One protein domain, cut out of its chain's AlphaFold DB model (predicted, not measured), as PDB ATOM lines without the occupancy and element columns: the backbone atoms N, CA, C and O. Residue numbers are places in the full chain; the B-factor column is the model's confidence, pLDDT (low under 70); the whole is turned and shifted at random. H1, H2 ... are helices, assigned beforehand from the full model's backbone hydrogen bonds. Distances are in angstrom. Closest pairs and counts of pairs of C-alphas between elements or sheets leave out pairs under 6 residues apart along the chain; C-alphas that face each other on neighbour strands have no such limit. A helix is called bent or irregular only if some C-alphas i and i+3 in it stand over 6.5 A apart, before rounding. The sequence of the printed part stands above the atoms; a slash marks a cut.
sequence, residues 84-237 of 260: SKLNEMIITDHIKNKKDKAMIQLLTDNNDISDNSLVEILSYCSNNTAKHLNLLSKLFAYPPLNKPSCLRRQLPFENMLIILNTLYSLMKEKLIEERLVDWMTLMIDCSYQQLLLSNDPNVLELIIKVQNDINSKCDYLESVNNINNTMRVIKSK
ATOM      1  N   SER A  84      -5.471 -52.227  58.022       60.47
ATOM      2  CA  SER A  84      -4.556 -51.078  58.083       60.47
ATOM      3  C   SER A  84      -3.353 -51.287  59.017       60.47
ATOM      4  O   SER A  84      -2.242 -50.893  58.673       60.47
ATOM      5  N   LYS A  85      -3.534 -51.932  60.173       63.34
ATOM      6  CA  LYS A  85      -2.458 -52.150  61.150       63.34
ATOM      7  C   LYS A  85      -1.576 -53.346  60.791       63.34
ATOM      8  O   LYS A  85      -0.383 -53.340  61.080       63.34
ATOM      9  N   LEU A  86      -2.148 -54.344  60.115       64.62
ATOM     10  CA  LEU A  86      -1.378 -55.401  59.457       64.62
ATOM     11  C   LEU A  86      -0.525 -54.824  58.323       64.62
ATOM     12  O   LEU A  86       0.659 -55.134  58.248       64.62
ATOM     13  N   ASN A  87      -1.084 -53.924  57.510       66.06
ATOM     14  CA  ASN A  87      -0.344 -53.225  56.460       66.06
ATOM     15  C   ASN A  87       0.803 -52.387  57.043       66.06
ATOM     16  O   ASN A  87       1.913 -52.476  56.535       66.06
ATOM     17  N   GLU A  88       0.596 -51.666  58.149       67.94
ATOM     18  CA  GLU A  88       1.674 -50.952  58.857       67.94
ATOM     19  C   GLU A  88       2.799 -51.900  59.322       67.94
ATOM     20  O   GLU A  88       3.983 -51.628  59.113       67.94
ATOM     21  N   MET A  89       2.463 -53.060  59.898       65.69
ATOM     22  CA  MET A  89       3.468 -54.053  60.310       65.69
ATOM     23  C   MET A  89       4.218 -54.668  59.121       65.69
ATOM     24  O   MET A  89       5.435 -54.839  59.169       65.69
ATOM     25  N   ILE A  90       3.511 -54.975  58.035       68.00
ATOM     26  CA  ILE A  90       4.092 -55.547  56.817       68.00
ATOM     27  C   ILE A  90       4.992 -54.519  56.115       68.00
ATOM     28  O   ILE A  90       6.086 -54.851  55.663       68.00
ATOM     29  N   ILE A  91       4.575 -53.252  56.060       69.75
ATOM     30  CA  ILE A  91       5.343 -52.162  55.450       69.75
ATOM     31  C   ILE A  91       6.609 -51.889  56.263       69.75
ATOM     32  O   ILE A  91       7.696 -51.844  55.686       69.75
ATOM     33  N   THR A  92       6.517 -51.815  57.593       71.56
ATOM     34  CA  THR A  92       7.704 -51.660  58.451       71.56
ATOM     35  C   THR A  92       8.678 -52.836  58.332       71.56
ATOM     36  O   THR A  92       9.894 -52.619  58.326       71.56
ATOM     37  N   ASP A  93       8.192 -54.071  58.175       69.75
ATOM     38  CA  ASP A  93       9.045 -55.236  57.908       69.75
ATOM     39  C   ASP A  93       9.698 -55.178  56.516       69.75
ATOM     40  O   ASP A  93      10.906 -55.381  56.372       69.75
ATOM     41  N   HIS A  94       8.947 -54.814  55.476       67.75
ATOM     42  CA  HIS A  94       9.497 -54.667  54.130       67.75
ATOM     43  C   HIS A  94      10.512 -53.529  54.013       67.75
ATOM     44  O   HIS A  94      11.462 -53.663  53.234       67.75
ATOM     45  N   ILE A  95      10.354 -52.453  54.792       68.00
ATOM     46  CA  ILE A  95      11.322 -51.350  54.886       68.00
ATOM     47  C   ILE A  95      12.631 -51.867  55.488       68.00
ATOM     48  O   ILE A  95      13.705 -51.621  54.937       68.00
ATOM     49  N   LYS A  96      12.560 -52.664  56.561       69.31
ATOM     50  CA  LYS A  96      13.742 -53.294  57.175       69.31
ATOM     51  C   LYS A  96      14.424 -54.283  56.228       69.31
ATOM     52  O   LYS A  96      15.650 -54.313  56.145       69.31
ATOM     53  N   ASN A  97      13.633 -55.034  55.466       65.19
ATOM     54  CA  ASN A  97      14.106 -56.069  54.550       65.19
ATOM     55  C   ASN A  97      14.478 -55.552  53.143       65.19
ATOM     56  O   ASN A  97      14.907 -56.349  52.308       65.19
ATOM     57  N   LYS A  98      14.339 -54.243  52.868       68.88
ATOM     58  CA  LYS A  98      14.674 -53.572  51.590       68.88
ATOM     59  C   LYS A  98      14.075 -54.241  50.344       68.88
ATOM     60  O   LYS A  98      14.728 -54.369  49.306       68.88
ATOM     61  N   LYS A  99      12.829 -54.716  50.439       71.69
ATOM     62  CA  LYS A  99      12.146 -55.433  49.346       71.69
ATOM     63  C   LYS A  99      11.243 -54.503  48.534       71.69
ATOM     64  O   LYS A  99      10.020 -54.598  48.610       71.69
ATOM     65  N   ASP A 100      11.838 -53.671  47.684       71.50
ATOM     66  CA  ASP A 100      11.102 -52.687  46.870       71.50
ATOM     67  C   ASP A 100      10.029 -53.325  45.968       71.50
ATOM     68  O   ASP A 100       8.927 -52.802  45.841       71.50
ATOM     69  N   LYS A 101      10.313 -54.494  45.373       71.75
ATOM     70  CA  LYS A 101       9.356 -55.207  44.504       71.75
ATOM     71  C   LYS A 101       8.103 -55.665  45.257       71.75
ATOM     72  O   LYS A 101       7.009 -55.586  44.710       71.75
ATOM     73  N   ALA A 102       8.273 -56.114  46.501       69.06
ATOM     74  CA  ALA A 102       7.160 -56.532  47.347       69.06
ATOM     75  C   ALA A 102       6.315 -55.325  47.772       69.06
ATOM     76  O   ALA A 102       5.094 -55.404  47.747       69.06
ATOM     77  N   MET A 103       6.946 -54.180  48.063       69.88
ATOM     78  CA  MET A 103       6.207 -52.946  48.339       69.88
ATOM     79  C   MET A 103       5.428 -52.448  47.122       69.88
ATOM     80  O   MET A 103       4.273 -52.071  47.264       69.88
ATOM     81  N   ILE A 104       6.017 -52.480  45.920       69.81
ATOM     82  CA  ILE A 104       5.308 -52.104  44.686       69.81
ATOM     83  C   ILE A 104       4.079 -52.994  44.481       69.81
ATOM     84  O   ILE A 104       3.016 -52.496  44.116       69.81
ATOM     85  N   GLN A 105       4.216 -54.297  44.732       71.62
ATOM     86  CA  GLN A 105       3.101 -55.231  44.648       71.62
ATOM     87  C   GLN A 105       2.031 -54.921  45.706       71.62
ATOM     88  O   GLN A 105       0.863 -54.805  45.360       71.62
ATOM     89  N   LEU A 106       2.419 -54.647  46.954       70.06
ATOM     90  CA  LEU A 106       1.483 -54.244  48.009       70.06
ATOM     91  C   LEU A 106       0.744 -52.939  47.699       70.06
ATOM     92  O   LEU A 106      -0.446 -52.857  47.987       70.06
ATOM     93  N   LEU A 107       1.420 -51.950  47.105       70.19
ATOM     94  CA  LEU A 107       0.811 -50.695  46.645       70.19
ATOM     95  C   LEU A 107      -0.147 -50.905  45.460       70.19
ATOM     96  O   LEU A 107      -1.011 -50.070  45.219       70.19
ATOM     97  N   THR A 108       0.034 -51.980  44.688       69.69
ATOM     98  CA  THR A 108      -0.818 -52.297  43.531       69.69
ATOM     99  C   THR A 108      -2.031 -53.129  43.940       69.69
ATOM    100  O   THR A 108      -3.119 -52.925  43.409       69.69
ATOM    101  N   ASP A 109      -1.846 -54.045  44.890       69.19
ATOM    102  CA  ASP A 109      -2.863 -55.013  45.299       69.19
ATOM    103  C   ASP A 109      -3.791 -54.461  46.400       69.19
ATOM    104  O   ASP A 109      -4.926 -54.922  46.530       69.19
ATOM    105  N   ASN A 110      -3.350 -53.461  47.180       65.44
ATOM    106  CA  ASN A 110      -4.124 -52.890  48.286       65.44
ATOM    107  C   ASN A 110      -4.547 -51.437  48.027       65.44
ATOM    108  O   ASN A 110      -3.711 -50.560  47.831       65.44
ATOM    109  N   ASN A 111      -5.851 -51.176  48.156       62.56
ATOM    110  CA  ASN A 111      -6.452 -49.836  48.070       62.56
ATOM    111  C   ASN A 111      -6.665 -49.164  49.442       62.56
ATOM    112  O   ASN A 111      -7.298 -48.114  49.510       62.56
ATOM    113  N   ASP A 112      -6.207 -49.777  50.536       65.56
ATOM    114  CA  ASP A 112      -6.385 -49.248  51.894       65.56
ATOM    115  C   ASP A 112      -5.043 -49.211  52.636       65.56
ATOM    116  O   ASP A 112      -4.633 -50.150  53.331       65.56
ATOM    117  N   ILE A 113      -4.307 -48.127  52.396       72.56
ATOM    118  CA  ILE A 113      -2.996 -47.853  52.984       72.56
ATOM    119  C   ILE A 113      -3.126 -46.604  53.843       72.56
ATOM    120  O   ILE A 113      -3.631 -45.579  53.384       72.56
ATOM    121  N   SER A 114      -2.679 -46.690  55.098       73.69
ATOM    122  CA  SER A 114      -2.764 -45.560  56.017       73.69
ATOM    123  C   SER A 114      -1.782 -44.456  55.625       73.69
ATOM    124  O   SER A 114      -0.675 -44.717  55.148       73.69
ATOM    125  N   ASP A 115      -2.161 -43.203  55.898       72.94
ATOM    126  CA  ASP A 115      -1.295 -42.039  55.680       72.94
ATOM    127  C   ASP A 115       0.074 -42.207  56.368       72.94
ATOM    128  O   ASP A 115       1.097 -41.807  55.821       72.94
ATOM    129  N   ASN A 116       0.118 -42.841  57.546       75.31
ATOM    130  CA  ASN A 116       1.369 -43.089  58.266       75.31
ATOM    131  C   ASN A 116       2.287 -44.042  57.492       75.31
ATOM    132  O   ASN A 116       3.476 -43.766  57.360       75.31
ATOM    133  N   SER A 117       1.741 -45.127  56.935       71.94
ATOM    134  CA  SER A 117       2.516 -46.056  56.112       71.94
ATOM    135  C   SER A 117       3.064 -45.395  54.848       71.94
ATOM    136  O   SER A 117       4.209 -45.635  54.473       71.94
ATOM    137  N   LEU A 118       2.276 -44.534  54.196       77.31
ATOM    138  CA  LEU A 118       2.726 -43.788  53.017       77.31
ATOM    139  C   LEU A 118       3.887 -42.845  53.364       77.31
ATOM    140  O   LEU A 118       4.864 -42.766  52.621       77.31
ATOM    141  N   VAL A 119       3.820 -42.168  54.514       77.19
ATOM    142  CA  VAL A 119       4.901 -41.290  54.988       77.19
ATOM    143  C   VAL A 119       6.146 -42.086  55.394       77.19
ATOM    144  O   VAL A 119       7.264 -41.658  55.102       77.19
ATOM    145  N   GLU A 120       5.989 -43.268  55.990       75.50
ATOM    146  CA  GLU A 120       7.109 -44.174  56.268       75.50
ATOM    147  C   GLU A 120       7.804 -44.623  54.977       75.50
ATOM    148  O   GLU A 120       9.034 -44.567  54.890       75.50
ATOM    149  N   ILE A 121       7.041 -44.967  53.936       76.69
ATOM    150  CA  ILE A 121       7.585 -45.288  52.611       76.69
ATOM    151  C   ILE A 121       8.318 -44.077  52.020       76.69
ATOM    152  O   ILE A 121       9.438 -44.231  51.533       76.69
ATOM    153  N   LEU A 122       7.750 -42.868  52.112       78.06
ATOM    154  CA  LEU A 122       8.423 -41.639  51.670       78.06
ATOM    155  C   LEU A 122       9.753 -41.431  52.394       78.06
ATOM    156  O   LEU A 122      10.760 -41.171  51.742       78.06
ATOM    157  N   SER A 123       9.776 -41.606  53.717       77.00
ATOM    158  CA  SER A 123      10.993 -41.459  54.520       77.00
ATOM    159  C   SER A 123      12.081 -42.462  54.118       77.00
ATOM    160  O   SER A 123      13.262 -42.117  54.063       77.00
ATOM    161  N   TYR A 124      11.689 -43.688  53.760       76.06
ATOM    162  CA  TYR A 124      12.595 -44.697  53.224       76.06
ATOM    163  C   TYR A 124      13.115 -44.301  51.834       76.06
ATOM    164  O   TYR A 124      14.320 -44.375  51.585       76.06
ATOM    165  N   CYS A 125      12.242 -43.804  50.953       75.50
ATOM    166  CA  CYS A 125      12.620 -43.326  49.624       75.50
ATOM    167  C   CYS A 125      13.567 -42.126  49.654       75.50
ATOM    168  O   CYS A 125      14.438 -42.034  48.786       75.50
ATOM    169  N   SER A 126      13.444 -41.237  50.643       71.81
ATOM    170  CA  SER A 126      14.332 -40.080  50.804       71.81
ATOM    171  C   SER A 126      15.801 -40.473  50.959       71.81
ATOM    172  O   SER A 126      16.672 -39.728  50.522       71.81
ATOM    173  N   ASN A 127      16.091 -41.657  51.510       74.44
ATOM    174  CA  ASN A 127      17.464 -42.132  51.698       74.44
ATOM    175  C   ASN A 127      18.144 -42.560  50.383       74.44
ATOM    176  O   ASN A 127      19.373 -42.583  50.306       74.44
ATOM    177  N   ASN A 128      17.379 -42.947  49.351       72.06
ATOM    178  CA  ASN A 128      17.928 -43.290  48.034       72.06
ATOM    179  C   ASN A 128      16.901 -43.125  46.904       72.06
ATOM    180  O   ASN A 128      16.322 -44.088  46.392       72.06
ATOM    181  N   THR A 129      16.710 -41.886  46.469       69.81
ATOM    182  CA  THR A 129      15.722 -41.530  45.444       69.81
ATOM    183  C   THR A 129      15.957 -42.200  44.092       69.81
ATOM    184  O   THR A 129      14.998 -42.590  43.430       69.81
ATOM    185  N   ALA A 130      17.217 -42.397  43.695       67.94
ATOM    186  CA  ALA A 130      17.568 -42.999  42.410       67.94
ATOM    187  C   ALA A 130      17.183 -44.486  42.324       67.94
ATOM    188  O   ALA A 130      16.714 -44.948  41.286       67.94
ATOM    189  N   LYS A 131      17.348 -45.246  43.415       71.62
ATOM    190  CA  LYS A 131      16.978 -46.671  43.454       71.62
ATOM    191  C   LYS A 131      15.472 -46.877  43.575       71.62
ATOM    192  O   LYS A 131      14.932 -47.810  42.987       71.62
ATOM    193  N   HIS A 132      14.799 -45.989  44.301       74.00
ATOM    194  CA  HIS A 132      13.380 -46.122  44.617       74.00
ATOM    195  C   HIS A 132      12.460 -45.339  43.670       74.00
ATOM    196  O   HIS A 132      11.269 -45.229  43.944       74.00
ATOM    197  N   LEU A 133      12.959 -44.841  42.531       73.19
ATOM    198  CA  LEU A 133      12.170 -44.066  41.563       73.19
ATOM    199  C   LEU A 133      10.911 -44.815  41.084       73.19
ATOM    200  O   LEU A 133       9.832 -44.234  40.975       73.19
ATOM    201  N   ASN A 134      11.018 -46.130  40.880       73.44
ATOM    202  CA  ASN A 134       9.877 -46.968  40.498       73.44
ATOM    203  C   ASN A 134       8.834 -47.082  41.620       73.44
ATOM    204  O   ASN A 134       7.638 -47.065  41.337       73.44
ATOM    205  N   LEU A 135       9.267 -47.143  42.883       75.81
ATOM    206  CA  LEU A 135       8.371 -47.134  44.041       75.81
ATOM    207  C   LEU A 135       7.696 -45.764  44.186       75.81
ATOM    208  O   LEU A 135       6.479 -45.698  44.307       75.81
ATOM    209  N   LEU A 136       8.471 -44.679  44.086       76.12
ATOM    210  CA  LEU A 136       7.984 -43.301  44.155       76.12
ATOM    211  C   LEU A 136       6.957 -43.005  43.062       76.12
ATOM    212  O   LEU A 136       5.894 -42.473  43.349       76.12
ATOM    213  N   SER A 137       7.218 -43.410  41.818       75.94
ATOM    214  CA  SER A 137       6.263 -43.210  40.721       75.94
ATOM    215  C   SER A 137       4.931 -43.935  40.944       75.94
ATOM    216  O   SER A 137       3.886 -43.435  40.537       75.94
ATOM    217  N   LYS A 138       4.948 -45.094  41.615       76.44
ATOM    218  CA  LYS A 138       3.733 -45.824  41.997       76.44
ATOM    219  C   LYS A 138       3.051 -45.217  43.214       76.44
ATOM    220  O   LYS A 138       1.829 -45.163  43.246       76.44
ATOM    221  N   LEU A 139       3.825 -44.705  44.161       80.50
ATOM    222  CA  LEU A 139       3.314 -43.997  45.325       80.50
ATOM    223  C   LEU A 139       2.601 -42.699  44.932       80.50
ATOM    224  O   LEU A 139       1.500 -42.446  45.401       80.50
ATOM    225  N   PHE A 140       3.177 -41.907  44.027       77.38
ATOM    226  CA  PHE A 140       2.543 -40.676  43.548       77.38
ATOM    227  C   PHE A 140       1.342 -40.924  42.635       77.38
ATOM    228  O   PHE A 140       0.535 -40.027  42.417       77.38
ATOM    229  N   ALA A 141       1.191 -42.149  42.126       77.31
ATOM    230  CA  ALA A 141      -0.052 -42.568  41.499       77.31
ATOM    231  C   ALA A 141      -1.155 -42.851  42.535       77.31
ATOM    232  O   ALA A 141      -2.306 -42.992  42.141       77.31
ATOM    233  N   TYR A 142      -0.858 -42.937  43.829       73.69
ATOM    234  CA  TYR A 142      -1.864 -43.057  44.882       73.69
ATOM    235  C   TYR A 142      -2.479 -41.682  45.206       73.69
ATOM    236  O   TYR A 142      -1.802 -40.668  45.007       73.69
ATOM    237  N   PRO A 143      -3.741 -41.603  45.682       72.25
ATOM    238  CA  PRO A 143      -4.298 -40.344  46.164       72.25
ATOM    239  C   PRO A 143      -3.393 -39.677  47.216       72.25
ATOM    240  O   PRO A 143      -2.768 -40.379  48.021       72.25
ATOM    241  N   PRO A 144      -3.314 -38.335  47.207       71.00
ATOM    242  CA  PRO A 144      -2.551 -37.573  48.189       71.00
ATOM    243  C   PRO A 144      -3.072 -37.821  49.612       71.00
ATOM    244  O   PRO A 144      -4.216 -38.229  49.817       71.00
ATOM    245  N   LEU A 145      -2.216 -37.575  50.606       72.50
ATOM    246  CA  LEU A 145      -2.520 -37.850  52.014       72.50
ATOM    247  C   LEU A 145      -3.745 -37.072  52.497       72.50
ATOM    248  O   LEU A 145      -3.843 -35.861  52.298       72.50
ATOM    249  N   ASN A 146      -4.617 -37.744  53.250       69.12
ATOM    250  CA  ASN A 146      -5.779 -37.100  53.864       69.12
ATOM    251  C   ASN A 146      -5.377 -36.195  55.041       69.12
ATOM    252  O   ASN A 146      -6.079 -35.237  55.371       69.12
ATOM    253  N   LYS A 147      -4.253 -36.499  55.703       71.88
ATOM    254  CA  LYS A 147      -3.734 -35.770  56.868       71.88
ATOM    255  C   LYS A 147      -2.330 -35.202  56.602       71.88
ATOM    256  O   LYS A 147      -1.333 -35.834  56.965       71.88
ATOM    257  N   PRO A 148      -2.211 -33.963  56.082       68.81
ATOM    258  CA  PRO A 148      -0.914 -33.332  55.792       68.81
ATOM    259  C   PRO A 148      -0.040 -33.118  57.041       68.81
ATOM    260  O   PRO A 148       1.185 -33.050  56.963       68.81
ATOM    261  N   SER A 149      -0.643 -33.090  58.236       67.38
ATOM    262  CA  SER A 149       0.077 -33.012  59.513       67.38
ATOM    263  C   SER A 149       1.041 -34.180  59.754       67.38
ATOM    264  O   SER A 149       2.030 -34.015  60.470       67.38
ATOM    265  N   CYS A 150       0.771 -35.359  59.181       66.19
ATOM    266  CA  CYS A 150       1.636 -36.525  59.343       66.19
ATOM    267  C   CYS A 150       2.989 -36.325  58.650       66.19
ATOM    268  O   CYS A 150       4.016 -36.633  59.255       66.19
ATOM    269  N   LEU A 151       3.006 -35.705  57.463       68.94
ATOM    270  CA  LEU A 151       4.244 -35.374  56.753       68.94
ATOM    271  C   LEU A 151       5.127 -34.430  57.550       68.94
ATOM    272  O   LEU A 151       6.305 -34.710  57.732       68.94
ATOM    273  N   ARG A 152       4.558 -33.337  58.070       68.69
ATOM    274  CA  ARG A 152       5.335 -32.327  58.803       68.69
ATOM    275  C   ARG A 152       6.012 -32.900  60.052       68.69
ATOM    276  O   ARG A 152       7.065 -32.421  60.455       68.69
ATOM    277  N   ARG A 153       5.396 -33.905  60.680       70.88
ATOM    278  CA  ARG A 153       5.908 -34.531  61.905       70.88
ATOM    279  C   ARG A 153       6.955 -35.612  61.636       70.88
ATOM    280  O   ARG A 153       7.842 -35.794  62.460       70.88
ATOM    281  N   GLN A 154       6.811 -36.366  60.549       71.06
ATOM    282  CA  GLN A 154       7.611 -37.571  60.299       71.06
ATOM    283  C   GLN A 154       8.687 -37.382  59.220       71.06
ATOM    284  O   GLN A 154       9.628 -38.169  59.176       71.06
ATOM    285  N   LEU A 155       8.587 -36.349  58.379       73.75
ATOM    286  CA  LEU A 155       9.539 -36.085  57.303       73.75
ATOM    287  C   LEU A 155      10.333 -34.793  57.582       73.75
ATOM    288  O   LEU A 155       9.732 -33.717  57.646       73.75
ATOM    289  N   PRO A 156      11.670 -34.857  57.735       81.12
ATOM    290  CA  PRO A 156      12.487 -33.658  57.901       81.12
ATOM    291  C   PRO A 156      12.532 -32.836  56.604       81.12
ATOM    292  O   PRO A 156      12.387 -33.373  55.504       81.12
ATOM    293  N   PHE A 157      12.765 -31.526  56.730       79.12
ATOM    294  CA  PHE A 157      12.722 -30.580  55.608       79.12
ATOM    295  C   PHE A 157      13.682 -30.945  54.463       79.12
ATOM    296  O   PHE A 157      13.292 -30.903  53.299       79.12
ATOM    297  N   GLU A 158      14.902 -31.388  54.778       78.56
ATOM    298  CA  GLU A 158      15.895 -31.811  53.777       78.56
ATOM    299  C   GLU A 158      15.382 -32.978  52.920       78.56
ATOM    300  O   GLU A 158      15.439 -32.946  51.690       78.56
ATOM    301  N   ASN A 159      14.782 -33.980  53.566       79.12
ATOM    302  CA  ASN A 159      14.180 -35.127  52.889       79.12
ATOM    303  C   ASN A 159      12.970 -34.715  52.046       79.12
ATOM    304  O   ASN A 159      12.741 -35.278  50.973       79.12
ATOM    305  N   MET A 160      12.213 -33.716  52.504       82.00
ATOM    306  CA  MET A 160      11.104 -33.148  51.746       82.00
ATOM    307  C   MET A 160      11.588 -32.438  50.480       82.00
ATOM    308  O   MET A 160      11.003 -32.644  49.420       82.00
ATOM    309  N   LEU A 161      12.684 -31.676  50.555       80.62
ATOM    310  CA  LEU A 161      13.290 -31.011  49.399       80.62
ATOM    311  C   LEU A 161      13.841 -32.022  48.383       80.62
ATOM    312  O   LEU A 161      13.700 -31.836  47.173       80.62
ATOM    313  N   ILE A 162      14.435 -33.116  48.865       82.25
ATOM    314  CA  ILE A 162      14.883 -34.235  48.027       82.25
ATOM    315  C   ILE A 162      13.690 -34.859  47.288       82.25
ATOM    316  O   ILE A 162      13.762 -35.081  46.080       82.25
ATOM    317  N   ILE A 163      12.570 -35.094  47.977       82.81
ATOM    318  CA  ILE A 163      11.365 -35.633  47.337       82.81
ATOM    319  C   ILE A 163      10.759 -34.617  46.358       82.81
ATOM    320  O   ILE A 163      10.395 -34.996  45.246       82.81
ATOM    321  N   LEU A 164      10.707 -33.330  46.706       84.00
ATOM    322  CA  LEU A 164      10.206 -32.274  45.823       84.00
ATOM    323  C   LEU A 164      11.028 -32.183  44.527       84.00
ATOM    324  O   LEU A 164      10.459 -32.085  43.443       84.00
ATOM    325  N   ASN A 165      12.353 -32.319  44.620       83.62
ATOM    326  CA  ASN A 165      13.246 -32.443  43.465       83.62
ATOM    327  C   ASN A 165      12.894 -33.646  42.581       83.62
ATOM    328  O   ASN A 165      12.852 -33.535  41.358       83.62
ATOM    329  N   THR A 166      12.634 -34.809  43.184       81.06
ATOM    330  CA  THR A 166      12.249 -36.000  42.413       81.06
ATOM    331  C   THR A 166      10.885 -35.848  41.754       81.06
ATOM    332  O   THR A 166      10.735 -36.231  40.596       81.06
ATOM    333  N   LEU A 167       9.918 -35.243  42.450       83.19
ATOM    334  CA  LEU A 167       8.604 -34.911  41.907       83.19
ATOM    335  C   LEU A 167       8.734 -33.966  40.719       83.19
ATOM    336  O   LEU A 167       8.131 -34.206  39.678       83.19
ATOM    337  N   TYR A 168       9.568 -32.935  40.842       83.62
ATOM    338  CA  TYR A 168       9.852 -32.013  39.753       83.62
ATOM    339  C   TYR A 168      10.470 -32.718  38.539       83.62
ATOM    340  O   TYR A 168       9.974 -32.546  37.427       83.62
ATOM    341  N   SER A 169      11.480 -33.570  38.735       83.56
ATOM    342  CA  SER A 169      12.069 -34.366  37.645       83.56
ATOM    343  C   SER A 169      11.036 -35.275  36.968       83.56
ATOM    344  O   SER A 169      10.967 -35.314  35.741       83.56
ATOM    345  N   LEU A 170      10.178 -35.943  37.747       79.31
ATOM    346  CA  LEU A 170       9.091 -36.776  37.219       79.31
ATOM    347  C   LEU A 170       8.054 -35.957  36.444       79.31
ATOM    348  O   LEU A 170       7.587 -36.399  35.394       79.31
ATOM    349  N   MET A 171       7.707 -34.760  36.926       79.94
ATOM    350  CA  MET A 171       6.833 -33.857  36.186       79.94
ATOM    351  C   MET A 171       7.495 -33.386  34.899       79.94
ATOM    352  O   MET A 171       6.806 -33.251  33.898       79.94
ATOM    353  N   LYS A 172       8.798 -33.101  34.888       80.12
ATOM    354  CA  LYS A 172       9.490 -32.613  33.692       80.12
ATOM    355  C   LYS A 172       9.446 -33.625  32.545       80.12
ATOM    356  O   LYS A 172       9.246 -33.231  31.401       80.12
ATOM    357  N   GLU A 173       9.605 -34.910  32.852       76.56
ATOM    358  CA  GLU A 173       9.623 -35.985  31.852       76.56
ATOM    359  C   GLU A 173       8.228 -36.389  31.346       76.56
ATOM    360  O   GLU A 173       8.103 -36.875  30.221       76.56
ATOM    361  N   LYS A 174       7.175 -36.199  32.151       70.00
ATOM    362  CA  LYS A 174       5.810 -36.652  31.838       70.00
ATOM    363  C   LYS A 174       4.847 -35.506  31.510       70.00
ATOM    364  O   LYS A 174       5.058 -34.344  31.860       70.00
ATOM    365  N   LEU A 175       3.737 -35.853  30.850       64.94
ATOM    366  CA  LEU A 175       2.567 -34.970  30.766       64.94
ATOM    367  C   LEU A 175       2.048 -34.674  32.182       64.94
ATOM    368  O   LEU A 175       2.249 -35.479  33.089       64.94
ATOM    369  N   ILE A 176       1.406 -33.517  32.374       68.12
ATOM    370  CA  ILE A 176       0.839 -33.141  33.677       68.12
ATOM    371  C   ILE A 176      -0.209 -34.187  34.075       68.12
ATOM    372  O   ILE A 176      -1.296 -34.235  33.500       68.12
ATOM    373  N   GLU A 177       0.130 -35.023  35.052       76.81
ATOM    374  CA  GLU A 177      -0.810 -35.915  35.725       76.81
ATOM    375  C   GLU A 177      -1.385 -35.175  36.939       76.81
ATOM    376  O   GLU A 177      -0.628 -34.639  37.747       76.81
ATOM    377  N   GLU A 178      -2.711 -35.175  37.085       81.81
ATOM    378  CA  GLU A 178      -3.431 -34.528  38.197       81.81
ATOM    379  C   GLU A 178      -2.848 -34.927  39.562       81.81
ATOM    380  O   GLU A 178      -2.496 -34.075  40.371       81.81
ATOM    381  N   ARG A 179      -2.586 -36.227  39.753       82.62
ATOM    382  CA  ARG A 179      -2.045 -36.761  41.012       82.62
ATOM    383  C   ARG A 179      -0.648 -36.227  41.338       82.62
ATOM    384  O   ARG A 179      -0.352 -35.970  42.500       82.62
ATOM    385  N   LEU A 180       0.214 -36.034  40.335       82.75
ATOM    386  CA  LEU A 180       1.549 -35.463  40.554       82.75
ATOM    387  C   LEU A 180       1.460 -34.001  40.997       82.75
ATOM    388  O   LEU A 180       2.230 -33.581  41.862       82.75
ATOM    389  N   VAL A 181       0.514 -33.248  40.428       82.56
ATOM    390  CA  VAL A 181       0.246 -31.861  40.825       82.56
ATOM    391  C   VAL A 181      -0.277 -31.816  42.254       82.56
ATOM    392  O   VAL A 181       0.233 -31.030  43.046       82.56
ATOM    393  N   ASP A 182      -1.210 -32.694  42.622       84.56
ATOM    394  CA  ASP A 182      -1.751 -32.753  43.981       84.56
ATOM    395  C   ASP A 182      -0.666 -33.049  45.022       84.56
ATOM    396  O   ASP A 182      -0.581 -32.376  46.049       84.56
ATOM    397  N   TRP A 183       0.213 -34.017  44.741       85.12
ATOM    398  CA  TRP A 183       1.358 -34.318  45.601       85.12
ATOM    399  C   TRP A 183       2.345 -33.151  45.684       85.12
ATOM    400  O   TRP A 183       2.860 -32.868  46.765       85.12
ATOM    401  N   MET A 184       2.603 -32.449  44.577       83.50
ATOM    402  CA  MET A 184       3.481 -31.278  44.578       83.50
ATOM    403  C   MET A 184       2.893 -30.129  45.403       83.50
ATOM    404  O   MET A 184       3.594 -29.582  46.255       83.50
ATOM    405  N   THR A 185       1.613 -29.813  45.207       85.00
ATOM    406  CA  THR A 185       0.878 -28.814  45.995       85.00
ATOM    407  C   THR A 185       0.921 -29.165  47.474       85.00
ATOM    408  O   THR A 185       1.334 -28.349  48.290       85.00
ATOM    409  N   LEU A 186       0.609 -30.415  47.823       84.44
ATOM    410  CA  LEU A 186       0.603 -30.872  49.207       84.44
ATOM    411  C   LEU A 186       1.988 -30.765  49.865       84.44
ATOM    412  O   LEU A 186       2.086 -30.369  51.027       84.44
ATOM    413  N   MET A 187       3.067 -31.076  49.142       81.44
ATOM    414  CA  MET A 187       4.437 -30.951  49.656       81.44
ATOM    415  C   MET A 187       4.838 -29.488  49.871       81.44
ATOM    416  O   MET A 187       5.433 -29.162  50.905       81.44
ATOM    417  N   ILE A 188       4.471 -28.604  48.940       82.94
ATOM    418  CA  ILE A 188       4.692 -27.158  49.063       82.94
ATOM    419  C   ILE A 188       3.887 -26.599  50.241       82.94
ATOM    420  O   ILE A 188       4.456 -25.922  51.093       82.94
ATOM    421  N   ASP A 189       2.608 -26.946  50.370       83.25
ATOM    422  CA  ASP A 189       1.740 -26.491  51.462       83.25
ATOM    423  C   ASP A 189       2.250 -26.962  52.831       83.25
ATOM    424  O   ASP A 189       2.258 -26.213  53.815       83.25
ATOM    425  N   CYS A 190       2.732 -28.205  52.911       79.81
ATOM    426  CA  CYS A 190       3.269 -28.764  54.149       79.81
ATOM    427  C   CYS A 190       4.532 -28.040  54.629       79.81
ATOM    428  O   CYS A 190       4.706 -27.897  55.847       79.81
ATOM    429  N   SER A 191       5.375 -27.580  53.698       77.88
ATOM    430  CA  SER A 191       6.652 -26.905  53.963       77.88
ATOM    431  C   SER A 191       6.642 -25.402  53.723       77.88
ATOM    432  O   SER A 191       7.684 -24.777  53.881       77.88
ATOM    433  N   TYR A 192       5.496 -24.791  53.427       81.31
ATOM    434  CA  TYR A 192       5.408 -23.394  52.993       81.31
ATOM    435  C   TYR A 192       6.186 -22.420  53.890       81.31
ATOM    436  O   TYR A 192       7.016 -21.649  53.416       81.31
ATOM    437  N   GLN A 193       5.985 -22.507  55.208       79.50
ATOM    438  CA  GLN A 193       6.688 -21.651  56.168       79.50
ATOM    439  C   GLN A 193       8.203 -21.896  56.178       79.50
ATOM    440  O   GLN A 193       8.973 -20.955  56.311       79.50
ATOM    441  N   GLN A 194       8.639 -23.148  56.024       78.94
ATOM    442  CA  GLN A 194      10.060 -23.500  55.988       78.94
ATOM    443  C   GLN A 194      10.705 -23.097  54.660       78.94
ATOM    444  O   GLN A 194      11.832 -22.624  54.670       78.94
ATOM    445  N   LEU A 195       9.984 -23.207  53.539       79.25
ATOM    446  CA  LEU A 195      10.429 -22.722  52.231       79.25
ATOM    447  C   LEU A 195      10.602 -21.199  52.232       79.25
ATOM    448  O   LEU A 195      11.610 -20.714  51.737       79.25
ATOM    449  N   LEU A 196       9.664 -20.453  52.829       76.88
ATOM    450  CA  LEU A 196       9.749 -18.992  52.933       76.88
ATOM    451  C   LEU A 196      10.881 -18.506  53.841       76.88
ATOM    452  O   LEU A 196      11.477 -17.467  53.577       76.88
ATOM    453  N   LEU A 197      11.126 -19.217  54.942       80.44
ATOM    454  CA  LEU A 197      12.154 -18.855  55.920       80.44
ATOM    455  C   LEU A 197      13.533 -19.420  55.563       80.44
ATOM    456  O   LEU A 197      14.533 -19.024  56.165       80.44
ATOM    457  N   SER A 198      13.597 -20.348  54.608       75.31
ATOM    458  CA  SER A 198      14.854 -20.859  54.089       75.31
ATOM    459  C   SER A 198      15.519 -19.771  53.254       75.31
ATOM    460  O   SER A 198      15.123 -19.492  52.127       75.31
ATOM    461  N   ASN A 199      16.578 -19.176  53.797       71.88
ATOM    462  CA  ASN A 199      17.455 -18.270  53.052       71.88
ATOM    463  C   ASN A 199      18.405 -19.023  52.093       71.88
ATOM    464  O   ASN A 199      19.395 -18.449  51.643       71.88
ATOM    465  N   ASP A 200      18.161 -20.310  51.816       80.75
ATOM    466  CA  ASP A 200      19.010 -21.117  50.941       80.75
ATOM    467  C   ASP A 200      18.754 -20.767  49.459       80.75
ATOM    468  O   ASP A 200      17.641 -20.980  48.956       80.75
ATOM    469  N   PRO A 201      19.770 -20.272  48.722       78.50
ATOM    470  CA  PRO A 201      19.624 -19.932  47.309       78.50
ATOM    471  C   PRO A 201      19.233 -21.132  46.435       78.50
ATOM    472  O   PRO A 201      18.552 -20.943  45.428       78.50
ATOM    473  N   ASN A 202      19.592 -22.363  46.817       81.00
ATOM    474  CA  ASN A 202      19.262 -23.561  46.040       81.00
ATOM    475  C   ASN A 202      17.760 -23.870  46.072       81.00
ATOM    476  O   ASN A 202      17.182 -24.305  45.075       81.00
ATOM    477  N   VAL A 203      17.118 -23.626  47.218       81.81
ATOM    478  CA  VAL A 203      15.670 -23.801  47.389       81.81
ATOM    479  C   VAL A 203      14.923 -22.770  46.549       81.81
ATOM    480  O   VAL A 203      13.973 -23.115  45.847       81.81
ATOM    481  N   LEU A 204      15.389 -21.518  46.563       81.69
ATOM    482  CA  LEU A 204      14.814 -20.449  45.751       81.69
ATOM    483  C   LEU A 204      14.933 -20.757  44.251       81.69
ATOM    484  O   LEU A 204      13.952 -20.649  43.516       81.69
ATOM    485  N   GLU A 205      16.115 -21.180  43.797       85.56
ATOM    486  CA  GLU A 205      16.346 -21.534  42.396       85.56
ATOM    487  C   GLU A 205      15.447 -22.700  41.956       85.56
ATOM    488  O   GLU A 205      14.889 -22.674  40.856       85.56
ATOM    489  N   LEU A 206      15.254 -23.702  42.818       82.75
ATOM    490  CA  LEU A 206      14.339 -24.810  42.565       82.75
ATOM    491  C   LEU A 206      12.892 -24.341  42.407       82.75
ATOM    492  O   LEU A 206      12.234 -24.737  41.448       82.75
ATOM    493  N   ILE A 207      12.400 -23.491  43.309       83.44
ATOM    494  CA  ILE A 207      11.023 -22.981  43.247       83.44
ATOM    495  C   ILE A 207      10.813 -22.168  41.966       83.44
ATOM    496  O   ILE A 207       9.809 -22.358  41.283       83.44
ATOM    497  N   ILE A 208      11.775 -21.317  41.597       85.50
ATOM    498  CA  ILE A 208      11.716 -20.533  40.355       85.50
ATOM    499  C   ILE A 208      11.689 -21.457  39.129       85.50
ATOM    500  O   ILE A 208      10.898 -21.243  38.209       85.50
ATOM    501  N   LYS A 209      12.514 -22.511  39.110       87.00
ATOM    502  CA  LYS A 209      12.507 -23.521  38.038       87.00
ATOM    503  C   LYS A 209      11.150 -24.220  37.930       87.00
ATOM    504  O   LYS A 209      10.587 -24.274  36.842       87.00
ATOM    505  N   VAL A 210      10.605 -24.684  39.057       86.06
ATOM    506  CA  VAL A 210       9.275 -25.311  39.134       86.06
ATOM    507  C   VAL A 210       8.200 -24.365  38.596       86.06
ATOM    508  O   VAL A 210       7.387 -24.772  37.768       86.06
ATOM    509  N   GLN A 211       8.220 -23.097  39.009       88.75
ATOM    510  CA  GLN A 211       7.256 -22.088  38.575       88.75
ATOM    511  C   GLN A 211       7.308 -21.851  37.060       88.75
ATOM    512  O   GLN A 211       6.268 -21.862  36.402       88.75
ATOM    513  N   ASN A 212       8.503 -21.656  36.501       88.19
ATOM    514  CA  ASN A 212       8.676 -21.406  35.070       88.19
ATOM    515  C   ASN A 212       8.197 -22.594  34.226       88.19
ATOM    516  O   ASN A 212       7.470 -22.402  33.249       88.19
ATOM    517  N   ASP A 213       8.545 -23.818  34.628       85.31
ATOM    518  CA  ASP A 213       8.125 -25.029  33.926       85.31
ATOM    519  C   ASP A 213       6.602 -25.228  34.008       85.31
ATOM    520  O   ASP A 213       5.978 -25.557  32.998       85.31
ATOM    521  N   ILE A 214       5.973 -24.990  35.165       86.19
ATOM    522  CA  ILE A 214       4.510 -25.071  35.307       86.19
ATOM    523  C   ILE A 214       3.822 -24.039  34.409       86.19
ATOM    524  O   ILE A 214       2.913 -24.407  33.665       86.19
ATOM    525  N   ASN A 215       4.282 -22.786  34.407       88.00
ATOM    526  CA  ASN A 215       3.719 -21.737  33.553       88.00
ATOM    527  C   ASN A 215       3.817 -22.108  32.069       88.00
ATOM    528  O   ASN A 215       2.815 -22.065  31.362       88.00
ATOM    529  N   SER A 216       4.981 -22.594  31.625       87.38
ATOM    530  CA  SER A 216       5.171 -23.028  30.233       87.38
ATOM    531  C   SER A 216       4.189 -24.132  29.816       87.38
ATOM    532  O   SER A 216       3.704 -24.171  28.683       87.38
ATOM    533  N   LYS A 217       3.852 -25.033  30.746       85.69
ATOM    534  CA  LYS A 217       2.889 -26.105  30.501       85.69
ATOM    535  C   LYS A 217       1.445 -25.610  30.539       85.69
ATOM    536  O   LYS A 217       0.630 -26.123  29.775       85.69
ATOM    537  N   CYS A 218       1.123 -24.629  31.377       85.88
ATOM    538  CA  CYS A 218      -0.174 -23.956  31.357       85.88
ATOM    539  C   CYS A 218      -0.413 -23.259  30.010       85.88
ATOM    540  O   CYS A 218      -1.465 -23.473  29.408       85.88
ATOM    541  N   ASP A 219       0.585 -22.546  29.484       88.50
ATOM    542  CA  ASP A 219       0.514 -21.893  28.167       88.50
ATOM    543  C   ASP A 219       0.285 -22.918  27.039       88.50
ATOM    544  O   ASP A 219      -0.508 -22.712  26.107       88.50
ATOM    545  N   TYR A 220       0.943 -24.078  27.138       87.06
ATOM    546  CA  TYR A 220       0.720 -25.198  26.224       87.06
ATOM    547  C   TYR A 220      -0.713 -25.746  26.323       87.06
ATOM    548  O   TYR A 220      -1.366 -25.958  25.297       87.06
ATOM    549  N   LEU A 221      -1.231 -25.959  27.536       86.56
ATOM    550  CA  LEU A 221      -2.602 -26.435  27.750       86.56
ATOM    551  C   LEU A 221      -3.642 -25.439  27.232       86.56
ATOM    552  O   LEU A 221      -4.631 -25.851  26.623       86.56
ATOM    553  N   GLU A 222      -3.412 -24.141  27.411       90.00
ATOM    554  CA  GLU A 222      -4.269 -23.094  26.861       90.00
ATOM    555  C   GLU A 222      -4.280 -23.138  25.328       90.00
ATOM    556  O   GLU A 222      -5.345 -23.118  24.702       90.00
ATOM    557  N   SER A 223      -3.110 -23.313  24.713       89.56
ATOM    558  CA  SER A 223      -2.980 -23.488  23.264       89.56
ATOM    559  C   SER A 223      -3.759 -24.710  22.763       89.56
ATOM    560  O   SER A 223      -4.502 -24.619  21.781       89.56
ATOM    561  N   VAL A 224      -3.671 -25.846  23.464       88.19
ATOM    562  CA  VAL A 224      -4.446 -27.060  23.149       88.19
ATOM    563  C   VAL A 224      -5.947 -26.821  23.313       88.19
ATOM    564  O   VAL A 224      -6.731 -27.254  22.467       88.19
ATOM    565  N   ASN A 225      -6.368 -26.107  24.355       89.75
ATOM    566  CA  ASN A 225      -7.772 -25.768  24.569       89.75
ATOM    567  C   ASN A 225      -8.311 -24.874  23.439       89.75
ATOM    568  O   ASN A 225      -9.395 -25.126  22.908       89.75
ATOM    569  N   ASN A 226      -7.526 -23.895  22.991       91.31
ATOM    570  CA  ASN A 226      -7.858 -23.042  21.849       91.31
ATOM    571  C   ASN A 226      -7.993 -23.852  20.547       91.31
ATOM    572  O   ASN A 226      -8.961 -23.682  19.796       91.31
ATOM    573  N   ILE A 227      -7.093 -24.810  20.303       90.44
ATOM    574  CA  ILE A 227      -7.192 -25.737  19.164       90.44
ATOM    575  C   ILE A 227      -8.438 -26.629  19.287       90.44
ATOM    576  O   ILE A 227      -9.172 -26.813  18.319       90.44
ATOM    577  N   ASN A 228      -8.739 -27.152  20.473       90.19
ATOM    578  CA  ASN A 228      -9.930 -27.972  20.693       90.19
ATOM    579  C   ASN A 228     -11.223 -27.173  20.449       90.19
ATOM    580  O   ASN A 228     -12.151 -27.661  19.802       90.19
ATOM    581  N   ASN A 229     -11.268 -25.917  20.895       88.38
ATOM    582  CA  ASN A 229     -12.392 -25.013  20.669       88.38
ATOM    583  C   ASN A 229     -12.584 -24.707  19.179       88.38
ATOM    584  O   ASN A 229     -13.695 -24.832  18.662       88.38
ATOM    585  N   THR A 230     -11.509 -24.390  18.455       87.94
ATOM    586  CA  THR A 230     -11.575 -24.186  16.997       87.94
ATOM    587  C   THR A 230     -11.976 -25.464  16.256       87.94
ATOM    588  O   THR A 230     -12.826 -25.412  15.368       87.94
ATOM    589  N   MET A 231     -11.484 -26.635  16.673       84.69
ATOM    590  CA  MET A 231     -11.882 -27.933  16.119       84.69
ATOM    591  C   MET A 231     -13.368 -28.236  16.358       84.69
ATOM    592  O   MET A 231     -14.054 -28.722  15.457       84.69
ATOM    593  N   ARG A 232     -13.908 -27.910  17.539       82.50
ATOM    594  CA  ARG A 232     -15.349 -28.014  17.828       82.50
ATOM    595  C   ARG A 232     -16.174 -27.100  16.920       82.50
ATOM    596  O   ARG A 232     -17.201 -27.544  16.410       82.50
ATOM    597  N   VAL A 233     -15.711 -25.875  16.662       81.88
ATOM    598  CA  VAL A 233     -16.357 -24.931  15.730       81.88
ATOM    599  C   VAL A 233     -16.313 -25.438  14.284       81.88
ATOM    600  O   VAL A 233     -17.299 -25.314  13.560       81.88
ATOM    601  N   ILE A 234     -15.206 -26.037  13.844       79.31
ATOM    602  CA  ILE A 234     -15.096 -26.624  12.500       79.31
ATOM    603  C   ILE A 234     -16.035 -27.831  12.367       79.31
ATOM    604  O   ILE A 234     -16.775 -27.934  11.387       79.31
ATOM    605  N   LYS A 235     -16.078 -28.713  13.375       80.25
ATOM    606  CA  LYS A 235     -17.005 -29.855  13.399       80.25
ATOM    607  C   LYS A 235     -18.469 -29.411  13.388       80.25
ATOM    608  O   LYS A 235     -19.255 -29.986  12.645       80.25
ATOM    609  N   SER A 236     -18.841 -28.379  14.148       68.38
ATOM    610  CA  SER A 236     -20.225 -27.885  14.178       68.38
ATOM    611  C   SER A 236     -20.630 -27.158  12.890       68.38
ATOM    612  O   SER A 236     -21.770 -27.295  12.446       68.38
ATOM    613  N   LYS A 237     -19.702 -26.457  12.224       60.50
ATOM    614  CA  LYS A 237     -19.947 -25.842  10.906       60.50
ATOM    615  C   LYS A 237     -20.090 -26.871   9.776       60.50
ATOM    616  O   LYS A 237     -20.870 -26.631   8.858       60.50
TER     617      LYS A 237
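What this domain is: This is residues 84 to 237 of the 260 residues of an uncharacterized protein of Schizaphis graminum (UniProt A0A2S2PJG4). A compact body of seven shorter helices has one long helix, H8, packed on it by its first part and sticking out as a straight arm with residues 222 to 237. In the body, H1, H2, H4 and H3 lie side by side as a small square bundle, while H6 and H7 form a hairpin that joins this bundle to H8, with H5 between H3 and H7. The printed part has 154 residues with eight named helices, H1 to H8 in order, and no named strand, and its class is all helix. It is only just loose, close to compact, with a radius of gyration of the C-alphas of 18.2 A and spans of 62 by 42 by 27 A.

How they stand to each other: H8, residues 201 to 237, touches H6, residues 157 to 173, with its residues 203 to 213 alone. The closest C-alphas, of Tyr 168 and Val 210, are 6.8 A apart, at a shallow tilt of 33 degrees, only just short of steep. H6 and H7, residues 178 to 197, form a helical hairpin, closest at the C-alphas of Leu 167 and Met 184, 6.8 A. H7 has a kink of 62 degrees near residue 191 and is irregular, with C-alphas 190 and 193 8.1 A apart. H5, residues 148 to 154, touches H7, closest at the C-alphas of Arg 152 and Cys 190, 6.2 A, and H7 touches H5 with residues 186 to 191 alone. The hub is H3, residues 115 to 126, touching four helices. It touches H5 at Val 119 and Leu 151, C-alphas 6.2 A apart, and its residues 122 to 126 touch H6, about perpendicular at 83 degrees, closest at the C-alphas of Ser 126 and Asn 159, 5.4 A. H3 touches H1, residues 84 to 96, the same way at a shallow tilt of 12 degrees, closest at the C-alphas of Glu 88 and Ser 117, 5.7 A. H2, residues 100 to 109, touches H4, residues 133 to 139, at the C-alphas of Ile 104 and Leu 135, 5.9 A. H1 and H2, and H3 and H4, are helical hairpins. H8 and H1 are apart. Every O i to N i+4 pair is within hydrogen-bond range in H1, H2, H3, H4, H6 and H8, against 2 of 3 in H5 and 14 of 16 in H7.

Where its parts are: H1 begins at C-alpha 84, (-4.556, -51.078, 58.083), and is 18.5 A long. H6 measures 24.6 A and H7 28.3 A. H8 runs 54.1 A from C-alpha 201, (19.624, -19.932, 47.309), to C-alpha 237, (-19.947, -25.842, 10.906).

The domain as a whole: The C-alphas of Lys 96 and Lys 237, the two farthest apart, are 63.5 A apart. The printed part has no cut and no long link. Mean pLDDT of the printed part is 77.0; 34 residues are under 70, among them 84 to 91 and 148 to 152.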